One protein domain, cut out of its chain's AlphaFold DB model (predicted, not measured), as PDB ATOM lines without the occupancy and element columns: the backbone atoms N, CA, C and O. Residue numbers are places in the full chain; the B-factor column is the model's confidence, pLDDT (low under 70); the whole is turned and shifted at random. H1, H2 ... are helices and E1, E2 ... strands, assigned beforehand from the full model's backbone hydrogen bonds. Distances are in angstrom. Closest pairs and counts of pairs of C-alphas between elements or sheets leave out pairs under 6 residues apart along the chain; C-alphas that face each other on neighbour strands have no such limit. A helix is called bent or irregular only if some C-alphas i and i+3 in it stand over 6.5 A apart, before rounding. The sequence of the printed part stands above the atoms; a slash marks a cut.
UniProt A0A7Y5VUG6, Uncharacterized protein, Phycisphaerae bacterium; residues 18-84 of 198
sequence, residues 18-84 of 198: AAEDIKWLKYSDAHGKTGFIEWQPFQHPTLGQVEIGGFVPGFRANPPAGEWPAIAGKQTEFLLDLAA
ATOM      1  N   ALA A  18     242.515 145.669 173.346       80.56
ATOM      2  CA  ALA A  18     242.590 146.717 174.362       80.56
ATOM      3  C   ALA A  18     242.648 148.129 173.749       80.56
ATOM      4  O   ALA A  18     242.084 149.077 174.301       80.56
ATOM      5  N   ALA A  19     243.319 148.295 172.607       86.88
ATOM      6  CA  ALA A  19     243.387 149.578 171.915       86.88
ATOM      7  C   ALA A  19     242.042 149.969 171.280       86.88
ATOM      8  O   ALA A  19     241.716 151.160 171.233       86.88
ATOM      9  N   GLU A  20     241.262 149.003 170.794       89.19
ATOM     10  CA  GLU A  20     239.916 149.237 170.271       89.19
ATOM     11  C   GLU A  20     238.922 149.564 171.391       89.19
ATOM     12  O   GLU A  20     238.190 150.555 171.295       89.19
ATOM     13  N   ASP A  21     238.957 148.819 172.495       91.12
ATOM     14  CA  ASP A  21     238.098 149.063 173.654       91.12
ATOM     15  C   ASP A  21     238.313 150.469 174.231       91.12
ATOM     16  O   ASP A  21     237.348 151.178 174.514       91.12
ATOM     17  N   ILE A  22     239.560 150.955 174.300       92.25
ATOM     18  CA  ILE A  22     239.854 152.339 174.717       92.25
ATOM     19  C   ILE A  22     239.177 153.365 173.795       92.25
ATOM     20  O   ILE A  22     238.716 154.409 174.267       92.25
ATOM     21  N   LYS A  23     239.112 153.113 172.481       93.62
ATOM     22  CA  LYS A  23     238.436 154.025 171.540       93.62
ATOM     23  C   LYS A  23     236.933 154.047 171.798       93.62
ATOM     24  O   LYS A  23     236.352 155.128 171.846       93.62
ATOM     25  N   TRP A  24     236.326 152.884 172.012       92.62
ATOM     26  CA  TRP A  24     234.899 152.775 172.311       92.62
ATOM     27  C   TRP A  24     234.522 153.379 173.664       92.62
ATOM     28  O   TRP A  24     233.481 154.025 173.763       92.62
ATOM     29  N   LEU A  25     235.380 153.246 174.679       92.06
ATOM     30  CA  LEU A  25     235.208 153.922 175.968       92.06
ATOM     31  C   LEU A  25     235.229 155.445 175.800       92.06
ATOM     32  O   LEU A  25     234.297 156.120 176.230       92.06
ATOM     33  N   LYS A  26     236.221 155.986 175.079       92.38
ATOM     34  CA  LYS A  26     236.292 157.430 174.780       92.38
ATOM     35  C   LYS A  26     235.082 157.924 173.988       92.38
ATOM     36  O   LYS A  26     234.591 159.022 174.239       92.38
ATOM     37  N   TYR A  27     234.608 157.129 173.031       90.81
ATOM     38  CA  TYR A  27     233.401 157.439 172.272       90.81
ATOM     39  C   TYR A  27     232.162 157.448 173.181       90.81
ATOM     40  O   TYR A  27     231.402 158.410 173.166       90.81
ATOM     41  N   SER A  28     231.998 156.446 174.050       90.94
ATOM     42  CA  SER A  28     230.947 156.429 175.077       90.94
ATOM     43  C   SER A  28     230.997 157.673 175.962       90.94
ATOM     44  O   SER A  28     229.972 158.332 176.141       90.94
ATOM     45  N   ASP A  29     232.179 158.048 176.452       90.62
ATOM     46  CA  ASP A  29     232.363 159.234 177.292       90.62
ATOM     47  C   ASP A  29     231.939 160.530 176.597       90.62
ATOM     48  O   ASP A  29     231.310 161.387 177.222       90.62
ATOM     49  N   ALA A  30     232.227 160.660 175.302       88.38
ATOM     50  CA  ALA A  30     231.819 161.810 174.500       88.38
ATOM     51  C   ALA A  30     230.312 161.821 174.174       88.38
ATOM     52  O   ALA A  30     229.736 162.888 173.971       88.38
ATOM     53  N   HIS A  31     229.661 160.654 174.160       83.94
ATOM     54  CA  HIS A  31     228.262 160.465 173.762       83.94
ATOM     55  C   HIS A  31     227.363 160.053 174.945       83.94
ATOM     56  O   HIS A  31     226.494 159.184 174.839       83.94
ATOM     57  N   GLY A  32     227.558 160.711 176.092       83.31
ATOM     58  CA  GLY A  32     226.646 160.628 177.239       83.31
ATOM     59  C   GLY A  32     226.878 159.447 178.184       83.31
ATOM     60  O   GLY A  32     225.998 159.156 178.988       83.31
ATOM     61  N   LYS A  33     228.040 158.782 178.110       87.25
ATOM     62  CA  LYS A  33     228.455 157.677 178.998       87.25
ATOM     63  C   LYS A  33     227.470 156.506 179.028       87.25
ATOM     64  O   LYS A  33     227.245 155.887 180.060       87.25
ATOM     65  N   THR A  34     226.866 156.212 177.883       86.56
ATOM     66  CA  THR A  34     225.828 155.175 177.750       86.56
ATOM     67  C   THR A  34     226.367 153.822 177.295       86.56
ATOM     68  O   THR A  34     225.630 152.843 177.304       86.56
ATOM     69  N   GLY A  35     227.631 153.751 176.876       89.62
ATOM     70  CA  GLY A  35     228.196 152.579 176.216       89.62
ATOM     71  C   GLY A  35     228.908 151.583 177.117       89.62
ATOM     72  O   GLY A  35     229.184 150.477 176.661       89.62
ATOM     73  N   PHE A  36     229.194 151.931 178.371       93.50
ATOM     74  CA  PHE A  36     229.910 151.064 179.304       93.50
ATOM     75  C   PHE A  36     229.320 151.176 180.707       93.50
ATOM     76  O   PHE A  36     229.103 152.276 181.210       93.50
ATOM     77  N   ILE A  37     229.052 150.028 181.322       92.88
ATOM     78  CA  ILE A  37     228.606 149.919 182.707       92.88
ATOM     79  C   ILE A  37     229.824 149.522 183.531       92.88
ATOM     80  O   ILE A  37     230.412 148.465 183.296       92.88
ATOM     81  N   GLU A  38     230.200 150.366 184.490       93.00
ATOM     82  CA  GLU A  38     231.272 150.051 185.434       93.00
ATOM     83  C   GLU A  38     230.990 148.726 186.148       93.00
ATOM     84  O   GLU A  38     229.854 148.447 186.545       93.00
ATOM     85  N   TRP A  39     232.030 147.903 186.296       94.69
ATOM     86  CA  TRP A  39     231.914 146.617 186.975       94.69
ATOM     87  C   TRP A  39     231.501 146.827 188.429       94.69
ATOM     88  O   TRP A  39     232.141 147.572 189.171       94.69
ATOM     89  N   GLN A  40     230.420 146.163 188.831       95.50
ATOM     90  CA  GLN A  40     229.883 146.255 190.183       95.50
ATOM     91  C   GLN A  40     229.567 144.869 190.755       95.50
ATOM     92  O   GLN A  40     229.122 143.988 190.009       95.50
ATOM     93  N   PRO A  41     229.741 144.669 192.075       96.75
ATOM     94  CA  PRO A  41     229.354 143.431 192.734       96.75
ATOM     95  C   PRO A  41     227.857 143.148 192.580       96.75
ATOM     96  O   PRO A  41     227.014 144.032 192.731       96.75
ATOM     97  N   PHE A  42     227.521 141.888 192.340       96.31
ATOM     98  CA  PHE A  42     226.162 141.397 192.188       96.31
ATOM     99  C   PHE A  42     226.017 140.024 192.841       96.31
ATOM    100  O   PHE A  42     226.852 139.135 192.668       96.31
ATOM    101  N   GLN A  43     224.930 139.836 193.588       97.06
ATOM    102  CA  GLN A  43     224.610 138.554 194.203       97.06
ATOM    103  C   GLN A  43     223.714 137.746 193.260       97.06
ATOM    104  O   GLN A  43     222.499 137.936 193.218       97.06
ATOM    105  N   HIS A  44     224.311 136.828 192.502       95.19
ATOM    106  CA  HIS A  44     223.574 135.985 191.571       95.19
ATOM    107  C   HIS A  44     222.901 134.806 192.303       95.19
ATOM    108  O   HIS A  44     223.571 134.130 193.093       95.19
ATOM    109  N   PRO A  45     221.627 134.476 192.002       95.62
ATOM    110  CA  PRO A  45     220.865 133.441 192.717       95.62
ATOM    111  C   PRO A  45     221.541 132.065 192.793       95.62
ATOM    112  O   PRO A  45     221.413 131.376 193.798       95.62
ATOM    113  N   THR A  46     222.277 131.675 191.747       97.19
ATOM    114  CA  THR A  46     222.926 130.351 191.656       97.19
ATOM    115  C   THR A  46     224.453 130.405 191.733       97.19
ATOM    116  O   THR A  46     225.079 129.400 192.045       97.19
ATOM    117  N   LEU A  47     225.071 131.551 191.423       94.94
ATOM    118  CA  LEU A  47     226.535 131.656 191.274       94.94
ATOM    119  C   LEU A  47     227.206 132.276 192.502       94.94
ATOM    120  O   LEU A  47     228.427 132.269 192.601       94.94
ATOM    121  N   GLY A  48     226.423 132.803 193.446       94.62
ATOM    122  CA  GLY A  48     226.971 133.535 194.573       94.62
ATOM    123  C   GLY A  48     227.401 134.946 194.168       94.62
ATOM    124  O   GLY A  48     226.738 135.601 193.363       94.62
ATOM    125  N   GLN A  49     228.496 135.422 194.752       95.94
ATOM    126  CA  GLN A  49     229.033 136.755 194.499       95.94
ATOM    127  C   GLN A  49     229.771 136.793 193.153       95.94
ATOM    128  O   GLN A  49     230.739 136.063 192.951       95.94
ATOM    129  N   VAL A  50     229.318 137.654 192.244       96.69
ATOM    130  CA  VAL A  50     229.919 137.896 190.922       96.69
ATOM    131  C   VAL A  50     230.008 139.399 190.657       96.69
ATOM    132  O   VAL A  50     229.486 140.193 191.433       96.69
ATOM    133  N   GLU A  51     230.643 139.802 189.560       95.94
ATOM    134  CA  GLU A  51     230.604 141.182 189.069       95.94
ATOM    135  C   GLU A  51     229.824 141.249 187.755       95.94
ATOM    136  O   GLU A  51     229.882 140.328 186.935       95.94
ATOM    137  N   ILE A  52     229.081 142.336 187.558       94.19
ATOM    138  CA  ILE A  52     228.367 142.627 186.312       94.19
ATOM    139  C   ILE A  52     228.771 144.008 185.806       94.19
ATOM    140  O   ILE A  52     228.912 144.944 186.589       94.19
ATOM    141  N   GLY A  53     228.958 144.133 184.499       93.06
ATOM    142  CA  GLY A  53     229.438 145.353 183.863       93.06
ATOM    143  C   GLY A  53     229.913 145.079 182.443       93.06
ATOM    144  O   GLY A  53     229.600 144.039 181.857       93.06
ATOM    145  N   GLY A  54     230.672 146.019 181.895       93.44
ATOM    146  CA  GLY A  54     231.208 145.956 180.541       93.44
ATOM    147  C   GLY A  54     230.416 146.791 179.536       93.44
ATOM    148  O   GLY A  54     229.568 147.614 179.888       93.44
ATOM    149  N   PHE A  55     230.712 146.590 178.250       93.38
ATOM    150  CA  PHE A  55     230.038 147.317 177.175       93.38
ATOM    151  C   PHE A  55     228.551 146.973 177.100       93.38
ATOM    152  O   PHE A  55     228.164 145.803 177.101       93.38
ATOM    153  N   VAL A  56     227.723 148.004 176.947       92.19
ATOM    154  CA  VAL A  56     226.283 147.843 176.748       92.19
ATOM    155  C   VAL A  56     226.028 147.098 175.430       92.19
ATOM    156  O   VAL A  56     226.594 147.473 174.394       92.19
ATOM    157  N   PRO A  57     225.182 146.047 175.425       90.56
ATOM    158  CA  PRO A  57     224.876 145.293 174.217       90.56
ATOM    159  C   PRO A  57     224.419 146.196 173.068       90.56
ATOM    160  O   PRO A  57     223.531 147.031 173.222       90.56
ATOM    161  N   GLY A  58     225.039 146.025 171.902       89.19
ATOM    162  CA  GLY A  58     224.720 146.797 170.701       89.19
ATOM    163  C   GLY A  58     225.373 148.178 170.616       89.19
ATOM    164  O   GLY A  58     225.364 148.741 169.530       89.19
ATOM    165  N   PHE A  59     226.009 148.702 171.673       90.88
ATOM    166  CA  PHE A  59     226.655 150.024 171.628       90.88
ATOM    167  C   PHE A  59     227.729 150.131 170.534       90.88
ATOM    168  O   PHE A  59     227.832 151.141 169.850       90.88
ATOM    169  N   ARG A  60     228.497 149.053 170.331       90.50
ATOM    170  CA  ARG A  60     229.551 148.981 169.303       90.50
ATOM    171  C   ARG A  60     229.036 148.615 167.907       90.50
ATOM    172  O   ARG A  60     229.787 148.672 166.943       90.50
ATOM    173  N   ALA A  61     227.777 148.191 167.801       90.06
ATOM    174  CA  ALA A  61     227.192 147.686 166.557       90.06
ATOM    175  C   ALA A  61     226.161 148.648 165.954       90.06
ATOM    176  O   ALA A  61     225.977 148.670 164.739       90.06
ATOM    177  N   ASN A  62     225.498 149.441 166.796       88.94
ATOM    178  CA  ASN A  62     224.415 150.319 166.395       88.94
ATOM    179  C   ASN A  62     224.865 151.778 166.490       88.94
ATOM    180  O   ASN A  62     225.381 152.185 167.532       88.94
ATOM    181  N   PRO A  63     224.620 152.596 165.453       87.62
ATOM    182  CA  PRO A  63     224.818 154.031 165.568       87.62
ATOM    183  C   PRO A  63     223.858 154.623 166.617       87.62
ATOM    184  O   PRO A  63     222.811 154.023 166.904       87.62
ATOM    185  N   PRO A  64     224.152 155.814 167.166       87.44
ATOM    186  CA  PRO A  64     223.240 156.519 168.059       87.44
ATOM    187  C   PRO A  64     221.850 156.711 167.439       87.44
ATOM    188  O   PRO A  64     221.725 157.033 166.258       87.44
ATOM    189  N   ALA A  65     220.795 156.582 168.251       87.62
ATOM    190  CA  ALA A  65     219.408 156.642 167.774       87.62
ATOM    191  C   ALA A  65     219.063 157.937 167.013       87.62
ATOM    192  O   ALA A  65     218.297 157.911 166.052       87.62
ATOM    193  N   GLY A  66     219.667 159.065 167.402       90.12
ATOM    194  CA  GLY A  66     219.485 160.349 166.719       90.12
ATOM    195  C   GLY A  66     220.035 160.388 165.287       90.12
ATOM    196  O   GLY A  66     219.579 161.195 164.483       90.12
ATOM    197  N   GLU A  67     220.975 159.505 164.940       92.12
ATOM    198  CA  GLU A  67     221.556 159.421 163.595       92.12
ATOM    199  C   GLU A  67     220.739 158.525 162.656       92.12
ATOM    200  O   GLU A  67     220.887 158.606 161.432       92.12
ATOM    201  N   TRP A  68     219.844 157.690 163.198       94.00
ATOM    202  CA  TRP A  68     219.089 156.710 162.416       94.00
ATOM    203  C   TRP A  68     218.288 157.328 161.269       94.00
ATOM    204  O   TRP A  68     218.385 156.788 160.168       94.00
ATOM    205  N   PRO A  69     217.551 158.449 161.435       97.12
ATOM    206  CA  PRO A  69     216.782 159.020 160.329       97.12
ATOM    207  C   PRO A  69     217.667 159.454 159.154       97.12
ATOM    208  O   PRO A  69     217.327 159.212 157.997       97.12
ATOM    209  N   ALA A  70     218.829 160.048 159.439       97.06
ATOM    210  CA  ALA A  70     219.763 160.495 158.410       97.06
ATOM    211  C   ALA A  70     220.424 159.313 157.684       97.06
ATOM    212  O   ALA A  70     220.558 159.330 156.460       97.06
ATOM    213  N   ILE A  71     220.810 158.269 158.427       96.75
ATOM    214  CA  ILE A  71     221.358 157.036 157.852       96.75
ATOM    215  C   ILE A  71     220.297 156.344 156.994       96.75
ATOM    216  O   ILE A  71     220.576 156.000 155.848       96.75
ATOM    217  N   ALA A  72     219.073 156.197 157.505       97.25
ATOM    218  CA  ALA A  72     217.962 155.591 156.780       97.25
ATOM    219  C   ALA A  72     217.655 156.341 155.474       97.25
ATOM    220  O   ALA A  72     217.463 155.700 154.442       97.25
ATOM    221  N   GLY A  73     217.685 157.679 155.489       98.12
ATOM    222  CA  GLY A  73     217.530 158.500 154.285       98.12
ATOM    223  C   GLY A  73     218.585 158.180 153.222       98.12
ATOM    224  O   GLY A  73     218.238 157.798 152.108       98.12
ATOM    225  N   LYS A  74     219.871 158.217 153.592       98.00
ATOM    226  CA  LYS A  74     220.984 157.901 152.675       98.00
ATOM    227  C   LYS A  74     220.932 156.467 152.141       98.00
ATOM    228  O   LYS A  74     221.188 156.238 150.962       98.00
ATOM    229  N   GLN A  75     220.601 155.498 152.994       97.81
ATOM    230  CA  GLN A  75     220.441 154.101 152.578       97.81
ATOM    231  C   GLN A  75     219.279 153.947 151.591       97.81
ATOM    232  O   GLN A  75     219.401 153.225 150.606       97.81
ATOM    233  N   THR A  76     218.175 154.665 151.810       98.31
ATOM    234  CA  THR A  76     217.024 154.662 150.899       98.31
ATOM    235  C   THR A  76     217.399 155.241 149.537       98.31
ATOM    236  O   THR A  76     217.125 154.610 148.519       98.31
ATOM    237  N   GLU A  77     218.069 156.395 149.503       98.25
ATOM    238  CA  GLU A  77     218.558 157.006 148.260       98.25
ATOM    239  C   GLU A  77     219.474 156.051 147.486       98.25
ATOM    240  O   GLU A  77     219.283 155.839 146.288       98.25
ATOM    241  N   PHE A  78     220.417 155.413 148.184       98.25
ATOM    242  CA  PHE A  78     221.309 154.421 147.593       98.25
ATOM    243  C   PHE A  78     220.550 153.221 147.013       98.25
ATOM    244  O   PHE A  78     220.824 152.804 145.889       98.25
ATOM    245  N   LEU A  79     219.582 152.667 147.748       98.00
ATOM    246  CA  LEU A  79     218.805 151.513 147.289       98.00
ATOM    247  C   LEU A  79     217.925 151.854 146.083       98.00
ATOM    248  O   LEU A  79     217.793 151.026 145.183       98.00
ATOM    249  N   LEU A  80     217.355 153.062 146.032       97.88
ATOM    250  CA  LEU A  80     216.578 153.532 144.883       97.88
ATOM    251  C   LEU A  80     217.458 153.723 143.641       97.88
ATOM    252  O   LEU A  80     217.086 153.261 142.561       97.88
ATOM    253  N   ASP A  81     218.634 154.340 143.786       97.44
ATOM    254  CA  ASP A  81     219.605 154.464 142.689       97.44
ATOM    255  C   ASP A  81     220.076 153.083 142.205       97.44
ATOM    256  O   ASP A  81     220.092 152.810 141.002       97.44
ATOM    257  N   LEU A  82     220.366 152.160 143.129       95.75
ATOM    258  CA  LEU A  82     220.740 150.788 142.793       95.75
ATOM    259  C   LEU A  82     219.618 150.059 142.037       95.75
ATOM    260  O   LEU A  82     219.883 149.427 141.013       95.75
ATOM    261  N   ALA A  83     218.372 150.172 142.502       94.50
ATOM    262  CA  ALA A  83     217.211 149.573 141.848       94.50
ATOM    263  C   ALA A  83     217.018 150.119 140.423       94.50
ATOM    264  O   ALA A  83     216.770 149.353 139.492       94.50
ATOM    265  N   ALA A  84     217.215 151.426 140.223       94.88
ATOM    266  CA  ALA A  84     217.132 152.064 138.909       94.88
ATOM    267  C   ALA A  84     218.235 151.605 137.932       94.88
ATOM    268  O   ALA A  84     218.070 151.711 136.711       94.88
TER     269      ALA A  84
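AT A GLANCE: This is residues 18 to 84 of the 198 residues of an uncharacterized protein of Phycisphaerae bacterium (UniProt A0A7Y5VUG6). An extended rod: a bent two-strand hairpin, E1 and E2, reaches one way, H2 sticks out the other way with residues 65 to 70 and 72 to 84 free, and H1 sits near the hairpin's open end. The 67 printed residues run H1, E1, E2, H2, with an antiparallel sheet and mixed class. The radius of gyration of the C-alphas is 18.1 A; spans are 59 by 27 by 21 A.

IN THESE COORDINATES: Find C-alpha 18 at (242.590, 146.717, 174.362); H1 runs from there to residue 30, 18.5 A. E1, residues 36 to 44, spans 20.4 A and bends by 69 degrees at residue 41. E2, residues 48 to 55, spans 22.4 A. H2, residues 65 to 84, spans 29.3 A, ending at (217.132, 152.064, 138.909); it is irregular, with C-alphas 66 and 69 7.1 A apart.

HOW THE PARTS SIT: Look at Leu 25 of H1 and Phe 36 of E1, their closest C-alphas, 6.9 A apart. H1 and E2 are only just apart, at 8.5 A. In the hairpin, N 42 and O 50 are 2.7 A apart, within hydrogen-bond range. H2 is apart from H1 and E1. Every O i to N i+4 pair is within range in H1, 14 of 16 in H2.

THE WHOLE: The C-alphas of Gly 48 and Ala 84, the farthest apart, are 59.5 A apart. The printed part has no cut, no link is long, and no printed residue is under 70 in pLDDT.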